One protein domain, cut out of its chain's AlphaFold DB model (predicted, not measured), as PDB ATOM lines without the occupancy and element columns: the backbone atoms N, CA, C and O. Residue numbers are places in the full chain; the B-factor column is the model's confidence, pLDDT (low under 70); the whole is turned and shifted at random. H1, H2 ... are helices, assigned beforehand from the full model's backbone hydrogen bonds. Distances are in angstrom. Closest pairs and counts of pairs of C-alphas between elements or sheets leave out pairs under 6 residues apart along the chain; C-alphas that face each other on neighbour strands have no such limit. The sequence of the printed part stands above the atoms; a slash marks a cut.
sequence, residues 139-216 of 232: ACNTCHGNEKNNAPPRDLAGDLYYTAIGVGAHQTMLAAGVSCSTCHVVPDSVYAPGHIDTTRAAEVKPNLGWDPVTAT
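What this domain is: This is residues 139 to 216 of the 232 residues of an uncharacterized protein of bacterium BMS3Abin05 (UniProt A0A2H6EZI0). This model has little regular structure: it is a rounded body of winding loops with three short helices set singly in it. Residues 139 to 178, with H1 and H2, make one half, residues 184 to 216 make the other, and H3 sits between them. The printed part has 78 residues, with named helices H1, H2, H3 in that order and no named strand. It is all helix by class, though named elements hold only 14 residues, and compact, with a radius of gyration of the C-alphas of 12.1 A and spans of 29 by 28 by 24 A.

Where its parts are: Find C-alpha 140 at (145.974, 92.508, 136.744), where H1, residues 140 to 143, begins. H2, residues 170 to 175, runs 8.5 A from first to last C-alpha. H3, residues 180 to 183, ends at C-alpha 183, (162.186, 96.016, 136.948).

How they stand to each other: Look at Leu 174 and Cys 180: their C-alphas, the closest of H2 and H3, are 7.7 A apart, and these helices are close but not clearly touching. H1 is apart from H2 and H3. In H2 every O i to N i+4 pair is within hydrogen-bond range; H1 and H3 are too short for such a pair, and each has its one O i to N i+3 pair within range.

The domain as a whole: The C-alphas of Ala 176 and Asp 197, the two farthest apart, are 31.1 A apart. The printed part has no cut. The link from H1 to H2, 26 residues, is long, and that from H2 to H3 is tight. Confidence is low at residues 199 to 201, with pLDDT under 70.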
ATOM      1  N   ALA A 139     141.396  92.399 138.150       92.06
ATOM      2  CA  ALA A 139     142.560  91.527 138.270       92.06
ATOM      3  C   ALA A 139     143.631  91.926 137.235       92.06
ATOM      4  O   ALA A 139     143.313  92.137 136.065       92.06
ATOM      5  N   CYS A 140     144.911  91.993 137.625       88.50
ATOM      6  CA  CYS A 140     145.974  92.508 136.744       88.50
ATOM      7  C   CYS A 140     146.055  91.740 135.412       88.50
ATOM      8  O   CYS A 140     146.270  92.318 134.348       88.50
ATOM      9  N   ASN A 141     145.804  90.427 135.469       88.50
ATOM     10  CA  ASN A 141     145.794  89.548 134.305       88.50
ATOM     11  C   ASN A 141     144.508  89.570 133.466       88.50
ATOM     12  O   ASN A 141     144.381  88.781 132.530       88.50
ATOM     13  N   THR A 142     143.565  90.455 133.789       88.25
ATOM     14  CA  THR A 142     142.454  90.820 132.904       88.25
ATOM     15  C   THR A 142     142.941  91.729 131.776       88.25
ATOM     16  O   THR A 142     142.512  91.564 130.639       88.25
ATOM     17  N   CYS A 143     143.861  92.657 132.065       85.06
ATOM     18  CA  CYS A 143     144.367  93.611 131.076       85.06
ATOM     19  C   CYS A 143     145.661  93.128 130.411       85.06
ATOM     20  O   CYS A 143     145.766  93.163 129.187       85.06
ATOM     21  N   HIS A 144     146.638  92.664 131.199       86.75
ATOM     22  CA  HIS A 144     147.943  92.220 130.700       86.75
ATOM     23  C   HIS A 144     148.357  90.892 131.335       86.75
ATOM     24  O   HIS A 144     148.265  90.705 132.544       86.75
ATOM     25  N   GLY A 145     148.859  89.955 130.540       87.88
ATOM     26  CA  GLY A 145     149.133  88.607 131.033       87.88
ATOM     27  C   GLY A 145     148.191  87.559 130.454       87.88
ATOM     28  O   GLY A 145     147.726  87.671 129.321       87.88
ATOM     29  N   ASN A 146     147.962  86.495 131.215       87.81
ATOM     30  CA  ASN A 146     147.100  85.379 130.849       87.81
ATOM     31  C   ASN A 146     146.470  84.731 132.092       87.81
ATOM     32  O   ASN A 146     146.587  85.217 133.216       87.81
ATOM     33  N   GLU A 147     145.825  83.580 131.909       86.69
ATOM     34  CA  GLU A 147     145.194  82.848 133.012       86.69
ATOM     35  C   GLU A 147     146.153  82.391 134.109       86.69
ATOM     36  O   GLU A 147     145.741  82.243 135.256       86.69
ATOM     37  N   LYS A 148     147.429  82.207 133.775       88.25
ATOM     38  CA  LYS A 148     148.453  81.720 134.696       88.25
ATOM     39  C   LYS A 148     149.064  82.842 135.530       88.25
ATOM     40  O   LYS A 148     149.359  82.626 136.700       88.25
ATOM     41  N   ASN A 149     149.331  84.001 134.928       89.06
ATOM     42  CA  ASN A 149     150.002  85.118 135.588       89.06
ATOM     43  C   ASN A 149     149.765  86.453 134.860       89.06
ATOM     44  O   ASN A 149     149.276  86.497 133.736       89.06
ATOM     45  N   ASN A 150     150.126  87.551 135.517       88.44
ATOM     46  CA  ASN A 150     150.050  88.915 134.991       88.44
ATOM     47  C   ASN A 150     151.340  89.380 134.289       88.44
ATOM     48  O   ASN A 150     151.393  90.508 133.810       88.44
ATOM     49  N   ALA A 151     152.381  88.547 134.211       88.94
ATOM     50  CA  ALA A 151     153.501  88.837 133.324       88.94
ATOM     51  C   ALA A 151     152.986  88.695 131.880       88.94
ATOM     52  O   ALA A 151     152.313  87.708 131.603       88.94
ATOM     53  N   PRO A 152     153.236  89.628 130.951       84.31
ATOM     54  CA  PRO A 152     152.730  89.508 129.586       84.31
ATOM     55  C   PRO A 152     153.257  88.246 128.876       84.31
ATOM     56  O   PRO A 152     154.469  88.065 128.755       84.31
ATOM     57  N   PRO A 153     152.385  87.361 128.364       79.38
ATOM     58  CA  PRO A 153     152.557  86.780 127.046       79.38
ATOM     59  C   PRO A 153     151.683  87.510 126.019       79.38
ATOM     60  O   PRO A 153     151.870  87.282 124.838       79.38
ATOM     61  N   ARG A 154     150.726  88.334 126.477       87.25
ATOM     62  CA  ARG A 154     149.925  89.280 125.705       87.25
ATOM     63  C   ARG A 154     150.052  90.652 126.349       87.25
ATOM     64  O   ARG A 154     149.818  90.769 127.557       87.25
ATOM     65  N   ASP A 155     150.424  91.652 125.568       85.06
ATOM     66  CA  ASP A 155     150.458  93.038 126.031       85.06
ATOM     67  C   ASP A 155     149.122  93.767 125.788       85.06
ATOM     68  O   ASP A 155     148.130  93.175 125.353       85.06
ATOM     69  N   LEU A 156     149.080  95.066 126.097       80.44
ATOM     70  CA  LEU A 156     147.874  95.885 125.929       80.44
ATOM     71  C   LEU A 156     147.528  96.169 124.457       80.44
ATOM     72  O   LEU A 156     146.367  96.453 124.162       80.44
ATOM     73  N   ALA A 157     148.499  96.078 123.540       82.00
ATOM     74  CA  ALA A 157     148.269  96.161 122.096       82.00
ATOM     75  C   ALA A 157     147.770  94.823 121.519       82.00
ATOM     76  O   ALA A 157     147.249  94.766 120.406       82.00
ATOM     77  N   GLY A 158     147.862  93.753 122.308       83.81
ATOM     78  CA  GLY A 158     147.480  92.408 121.925       83.81
ATOM     79  C   GLY A 158     148.592  91.621 121.246       83.81
ATOM     80  O   GLY A 158     148.312  90.525 120.754       83.81
ATOM     81  N   ASP A 159     149.823  92.135 121.248       88.12
ATOM     82  CA  ASP A 159     150.988  91.417 120.751       88.12
ATOM     83  C   ASP A 159     151.249  90.186 121.613       88.12
ATOM     84  O   ASP A 159     151.076  90.223 122.830       88.12
ATOM     85  N   LEU A 160     151.674  89.092 120.975       88.62
ATOM     86  CA  LEU A 160     151.914  87.804 121.640       88.62
ATOM     87  C   LEU A 160     153.375  87.349 121.608       88.62
ATOM     88  O   LEU A 160     153.766  86.404 122.296       88.62
ATOM     89  N   TYR A 161     154.185  87.975 120.760       88.12
ATOM     90  CA  TYR A 161     155.540  87.523 120.487       88.12
ATOM     91  C   TYR A 161     156.544  88.280 121.346       88.12
ATOM     92  O   TYR A 161     156.478  89.498 121.462       88.12
ATOM     93  N   TYR A 162     157.537  87.562 121.871       84.94
ATOM     94  CA  TYR A 162     158.613  88.113 122.707       84.94
ATOM     95  C   TYR A 162     159.452  89.205 122.020       84.94
ATOM     96  O   TYR A 162     160.227  89.891 122.677       84.94
ATOM     97  N   THR A 163     159.333  89.356 120.700       85.12
ATOM     98  CA  THR A 163     159.960  90.436 119.931       85.12
ATOM     99  C   THR A 163     159.261  91.782 120.116       85.12
ATOM    100  O   THR A 163     159.860  92.813 119.827       85.12
ATOM    101  N   ALA A 164     158.007  91.790 120.578       87.44
ATOM    102  CA  ALA A 164     157.309  93.007 120.960       87.44
ATOM    103  C   ALA A 164     157.797  93.464 122.337       87.44
ATOM    104  O   ALA A 164     157.864  92.672 123.280       87.44
ATOM    105  N   ILE A 165     158.104  94.756 122.466       83.19
ATOM    106  CA  ILE A 165     158.634  95.342 123.705       83.19
ATOM    107  C   ILE A 165     157.679  95.168 124.898       83.19
ATOM    108  O   ILE A 165     158.135  94.993 126.024       83.19
ATOM    109  N   GLY A 166     156.361  95.156 124.652       83.81
ATOM    110  CA  GLY A 166     155.337  94.942 125.677       83.81
ATOM    111  C   GLY A 166     155.241  93.497 126.178       83.81
ATOM    112  O   GLY A 166     154.726  93.267 127.271       83.81
ATOM    113  N   VAL A 167     155.773  92.528 125.423       87.31
ATOM    114  CA  VAL A 167     155.786  91.105 125.797       87.31
ATOM    115  C   VAL A 167     157.159  90.687 126.300       87.31
ATOM    116  O   VAL A 167     157.281  90.197 127.422       87.31
ATOM    117  N   GLY A 168     158.208  90.903 125.507       86.75
ATOM    118  CA  GLY A 168     159.590  90.627 125.885       86.75
ATOM    119  C   GLY A 168     159.824  89.229 126.476       86.75
ATOM    120  O   GLY A 168     159.132  88.254 126.183       86.75
ATOM    121  N   ALA A 169     160.818  89.139 127.359       87.12
ATOM    122  CA  ALA A 169     161.181  87.907 128.056       87.12
ATOM    123  C   ALA A 169     160.398  87.686 129.368       87.12
ATOM    124  O   ALA A 169     160.825  86.877 130.190       87.12
ATOM    125  N   HIS A 170     159.279  88.387 129.600       89.94
ATOM    126  CA  HIS A 170     158.591  88.408 130.898       89.94
ATOM    127  C   HIS A 170     158.228  87.007 131.418       89.94
ATOM    128  O   HIS A 170     158.468  86.713 132.589       89.94
ATOM    129  N   GLN A 171     157.724  86.115 130.554       91.19
ATOM    130  CA  GLN A 171     157.428  84.731 130.950       91.19
ATOM    131  C   GLN A 171     158.687  83.960 131.372       91.19
ATOM    132  O   GLN A 171     158.668  83.260 132.385       91.19
ATOM    133  N   THR A 172     159.785  84.105 130.627       88.94
ATOM    134  CA  THR A 172     161.068  83.452 130.930       88.94
ATOM    135  C   THR A 172     161.651  83.967 132.243       88.94
ATOM    136  O   THR A 172     162.080  83.178 133.080       88.94
ATOM    137  N   MET A 173     161.620  85.285 132.453       87.00
ATOM    138  CA  MET A 173     162.120  85.934 133.668       87.00
ATOM    139  C   MET A 173     161.328  85.505 134.901       87.00
ATOM    140  O   MET A 173     161.916  85.135 135.917       87.00
ATOM    141  N   LEU A 174     159.997  85.484 134.795       90.12
ATOM    142  CA  LEU A 174     159.137  85.030 135.882       90.12
ATOM    143  C   LEU A 174     159.393  83.552 136.217       90.12
ATOM    144  O   LEU A 174     159.483  83.197 137.390       90.12
ATOM    145  N   ALA A 175     159.567  82.695 135.203       90.31
ATOM    146  CA  ALA A 175     159.902  81.283 135.402       90.31
ATOM    147  C   ALA A 175     161.279  81.079 136.064       90.31
ATOM    148  O   ALA A 175     161.461  80.117 136.805       90.31
ATOM    149  N   ALA A 176     162.221  81.999 135.841       88.38
ATOM    150  CA  ALA A 176     163.524  82.030 136.502       88.38
ATOM    151  C   ALA A 176     163.485  82.634 137.924       88.38
ATOM    152  O   ALA A 176     164.528  82.771 138.560       88.38
ATOM    153  N   GLY A 177     162.304  83.001 138.437       88.88
ATOM    154  CA  GLY A 177     162.131  83.562 139.778       88.88
ATOM    155  C   GLY A 177     162.430  85.060 139.887       88.88
ATOM    156  O   GLY A 177     162.521  85.587 140.996       88.88
ATOM    157  N   VAL A 178     162.573  85.771 138.764       87.00
ATOM    158  CA  VAL A 178     162.771  87.226 138.776       87.00
ATOM    159  C   VAL A 178     161.443  87.913 139.099       87.00
ATOM    160  O   VAL A 178     160.468  87.797 138.358       87.00
ATOM    161  N   SER A 179     161.408  88.645 140.214       89.31
ATOM    162  CA  SER A 179     160.222  89.399 140.638       89.31
ATOM    163  C   SER A 179     159.924  90.582 139.709       89.31
ATOM    164  O   SER A 179     160.843  91.242 139.225       89.31
ATOM    165  N   CYS A 180     158.648  90.942 139.543       88.50
ATOM    166  CA  CYS A 180     158.256  92.137 138.784       88.50
ATOM    167  C   CYS A 180     158.884  93.416 139.363       88.50
ATOM    168  O   CYS A 180     159.326  94.290 138.620       88.50
ATOM    169  N   SER A 181     158.994  93.491 140.696       89.69
ATOM    170  CA  SER A 181     159.618  94.604 141.419       89.69
ATOM    171  C   SER A 181     161.113  94.763 141.150       89.69
ATOM    172  O   SER A 181     161.684  95.793 141.504       89.69
ATOM    173  N   THR A 182     161.764  93.783 140.522       87.81
ATOM    174  CA  THR A 182     163.139  93.941 140.042       87.81
ATOM    175  C   THR A 182     163.203  95.041 138.981       87.81
ATOM    176  O   THR A 182     164.109  95.869 139.027       87.81
ATOM    177  N   CYS A 183     162.210  95.095 138.086       85.88
ATOM    178  CA  CYS A 183     162.186  96.016 136.948       85.88
ATOM    179  C   CYS A 183     161.188  97.162 137.097       85.88
ATOM    180  O   CYS A 183     161.472  98.260 136.633       85.88
ATOM    181  N   HIS A 184     160.059  96.938 137.765       87.62
ATOM    182  CA  HIS A 184     158.937  97.873 137.794       87.62
ATOM    183  C   HIS A 184     158.622  98.373 139.200       87.62
ATOM    184  O   HIS A 184     158.921  97.719 140.204       87.62
ATOM    185  N   VAL A 185     157.959  99.524 139.270       88.38
ATOM    186  CA  VAL A 185     157.123  99.868 140.421       88.38
ATOM    187  C   VAL A 185     155.776  99.190 140.185       88.38
ATOM    188  O   VAL A 185     154.998  99.624 139.344       88.38
ATOM    189  N   VAL A 186     155.547  98.055 140.849       88.56
ATOM    190  CA  VAL A 186     154.303  97.292 140.688       88.56
ATOM    191  C   VAL A 186     153.193  98.034 141.436       88.56
ATOM    192  O   VAL A 186     153.356  98.261 142.634       88.56
ATOM    193  N   PRO A 187     152.099  98.434 140.770       89.38
ATOM    194  CA  PRO A 187     151.025  99.155 141.431       89.38
ATOM    195  C   PRO A 187     150.221  98.226 142.350       89.38
ATOM    196  O   PRO A 187     149.914  97.093 141.984       89.38
ATOM    197  N   ASP A 188     149.813  98.739 143.511       88.38
ATOM    198  CA  ASP A 188     148.955  98.004 144.455       88.38
ATOM    199  C   ASP A 188     147.491  97.914 143.985       88.38
ATOM    200  O   ASP A 188     146.714  97.100 144.481       88.38
ATOM    201  N   SER A 189     147.085  98.765 143.036       90.31
ATOM    202  CA  SER A 189     145.748  98.749 142.433       90.31
ATOM    203  C   SER A 189     145.762  99.343 141.029       90.31
ATOM    204  O   SER A 189     146.668 100.102 140.681       90.31
ATOM    205  N   VAL A 190     144.709  99.088 140.247       90.31
ATOM    206  CA  VAL A 190     144.587  99.661 138.899       90.31
ATOM    207  C   VAL A 190     144.529 101.195 138.891       90.31
ATOM    208  O   VAL A 190     144.871 101.797 137.880       90.31
ATOM    209  N   TYR A 191     144.154 101.814 140.014       92.00
ATOM    210  CA  TYR A 191     144.037 103.266 140.193       92.00
ATOM    211  C   TYR A 191     145.286 103.910 140.803       92.00
ATOM    212  O   TYR A 191     145.259 105.096 141.134       92.00
ATOM    213  N   ALA A 192     146.357 103.141 141.020       91.81
ATOM    214  CA  ALA A 192     147.613 103.708 141.488       91.81
ATOM    215  C   ALA A 192     148.128 104.751 140.472       91.81
ATOM    216  O   ALA A 192     147.980 104.532 139.265       91.81
ATOM    217  N   PRO A 193     148.739 105.859 140.936       87.44
ATOM    218  CA  PRO A 193     149.304 106.860 140.039       87.44
ATOM    219  C   PRO A 193     150.288 106.231 139.051       87.44
ATOM    220  O   PRO A 193     151.168 105.472 139.458       87.44
ATOM    221  N   GLY A 194     150.157 106.557 137.766       85.12
ATOM    222  CA  GLY A 194     151.020 106.018 136.716       85.12
ATOM    223  C   GLY A 194     150.518 104.724 136.066       85.12
ATOM    224  O   GLY A 194     151.233 104.173 135.233       85.12
ATOM    225  N   HIS A 195     149.322 104.235 136.412       89.44
ATOM    226  CA  HIS A 195     148.731 103.037 135.809       89.44
ATOM    227  C   HIS A 195     147.668 103.398 134.753       89.44
ATOM    228  O   HIS A 195     148.039 103.781 133.646       89.44
ATOM    229  N   ILE A 196     146.361 103.320 135.051       88.94
ATOM    230  CA  ILE A 196     145.306 103.617 134.049       88.94
ATOM    231  C   ILE A 196     145.132 105.116 133.749       88.94
ATOM    232  O   ILE A 196     144.459 105.498 132.792       88.94
ATOM    233  N   ASP A 197     145.719 105.983 134.572       86.50
ATOM    234  CA  ASP A 197     145.653 107.440 134.449       86.50
ATOM    235  C   ASP A 197     146.702 108.014 133.483       86.50
ATOM    236  O   ASP A 197     146.645 109.200 133.144       86.50
ATOM    237  N   THR A 198     147.625 107.185 132.983       77.94
ATOM    238  CA  THR A 198     148.654 107.595 132.025       77.94
ATOM    239  C   THR A 198     148.644 106.733 130.766       77.94
ATOM    240  O   THR A 198     148.162 105.609 130.748       77.94
ATOM    241  N   THR A 199     149.177 107.275 129.673       67.00
ATOM    242  CA  THR A 199     149.273 106.577 128.380       67.00
ATOM    243  C   THR A 199     150.559 105.760 128.229       67.00
ATOM    244  O   THR A 199     150.841 105.262 127.139       67.00
ATOM    245  N   ARG A 200     151.389 105.669 129.275       65.06
ATOM    246  CA  ARG A 200     152.717 105.056 129.180       65.06
ATOM    247  C   ARG A 200     152.648 103.555 129.439       65.06
ATOM    248  O   ARG A 200     151.841 103.081 130.230       65.06
ATOM    249  N   ALA A 201     153.539 102.815 128.781       69.12
ATOM    250  CA  ALA A 201     153.850 101.446 129.171       69.12
ATOM    251  C   ALA A 201     154.341 101.411 130.629       69.12
ATOM    252  O   ALA A 201     154.865 102.414 131.121       69.12
ATOM    253  N   ALA A 202     154.194 100.260 131.295       73.06
ATOM    254  CA  ALA A 202     154.628 100.076 132.678       73.06
ATOM    255  C   ALA A 202     156.062 100.597 132.880       73.06
ATOM    256  O   ALA A 202     156.995 100.162 132.200       73.06
ATOM    257  N   GLU A 203     156.233 101.548 133.800       74.88
ATOM    258  CA  GLU A 203     157.511 102.228 134.001       74.88
ATOM    259  C   GLU A 203     158.583 101.233 134.467       74.88
ATOM    260  O   GLU A 203     158.388 100.469 135.418       74.88
ATOM    261  N   VAL A 204     159.724 101.224 133.774       83.00
ATOM    262  CA  VAL A 204     160.926 100.507 134.209       83.00
ATOM    263  C   VAL A 204     161.738 101.449 135.087       83.00
ATOM    264  O   VAL A 204     161.935 102.612 134.740       83.00
ATOM    265  N   LYS A 205     162.229 100.952 136.223       85.50
ATOM    266  CA  LYS A 205     162.966 101.768 137.188       85.50
ATOM    267  C   LYS A 205     164.188 102.435 136.527       85.50
ATOM    268  O   LYS A 205     165.029 101.724 135.964       85.50
ATOM    269  N   PRO A 206     164.355 103.769 136.644       83.12
ATOM    270  CA  PRO A 206     165.414 104.504 135.943       83.12
ATOM    271  C   PRO A 206     166.836 104.007 136.230       83.12
ATOM    272  O   PRO A 206     167.707 104.072 135.365       83.12
ATOM    273  N   ASN A 207     167.084 103.464 137.425       84.88
ATOM    274  CA  ASN A 207     168.400 102.967 137.830       84.88
ATOM    275  C   ASN A 207     168.875 101.743 137.025       84.88
ATOM    276  O   ASN A 207     170.065 101.443 137.047       84.88
ATOM    277  N   LEU A 208     167.983 101.058 136.301       84.81
ATOM    278  CA  LEU A 208     168.355  99.972 135.388       84.81
ATOM    279  C   LEU A 208     168.938 100.484 134.066       84.81
ATOM    280  O   LEU A 208     169.552  99.709 133.329       84.81
ATOM    281  N   GLY A 209     168.779 101.783 133.780       84.69
ATOM    282  CA  GLY A 209     169.247 102.403 132.546       84.69
ATOM    283  C   GLY A 209     168.603 101.773 131.312       84.69
ATOM    284  O   GLY A 209     169.314 101.426 130.368       84.69
ATOM    285  N   TRP A 210     167.284 101.557 131.379       83.50
ATOM    286  CA  TRP A 210     166.471 101.013 130.293       83.50
ATOM    287  C   TRP A 210     166.382 101.995 129.126       83.50
ATOM    288  O   TRP A 210     165.963 103.139 129.305       83.50
ATOM    289  N   ASP A 211     166.738 101.527 127.934       82.69
ATOM    290  CA  ASP A 211     166.541 102.225 126.673       82.69
ATOM    291  C   ASP A 211     165.388 101.562 125.896       82.69
ATOM    292  O   ASP A 211     165.541 100.435 125.412       82.69
ATOM    293  N   PRO A 212     164.233 102.238 125.742       78.44
ATOM    294  CA  PRO A 212     163.086 101.688 125.030       78.44
ATOM    295  C   PRO A 212     163.293 101.598 123.510       78.44
ATOM    296  O   PRO A 212     162.536 100.892 122.851       78.44
ATOM    297  N   VAL A 213     164.286 102.291 122.938       81.69
ATOM    298  CA  VAL A 213     164.587 102.230 121.496       81.69
ATOM    299  C   VAL A 213     165.306 100.932 121.161       81.69
ATOM    300  O   VAL A 213     164.990 100.275 120.171       81.69
ATOM    301  N   THR A 214     166.274 100.553 121.992       80.75
ATOM    302  CA  THR A 214     167.069  99.335 121.793       80.75
ATOM    303  C   THR A 214     166.537  98.136 122.575       80.75
ATOM    304  O   THR A 214     166.987  97.018 122.338       80.75
ATOM    305  N   ALA A 215     165.577  98.352 123.482       79.31
ATOM    306  CA  ALA A 215     165.069  97.365 124.430       79.31
ATOM    307  C   ALA A 215     166.194  96.730 125.276       79.31
ATOM    308  O   ALA A 215     166.239  95.512 125.472       79.31
ATOM    309  N   THR A 216     167.123  97.560 125.769       77.38
ATOM    310  CA  THR A 216     168.284  97.120 126.563       77.38
ATOM    311  C   THR A 216     168.402  97.853 127.896       77.38
ATOM    312  O   THR A 216     167.924  98.972 128.052       77.38
TER     313      THR A 216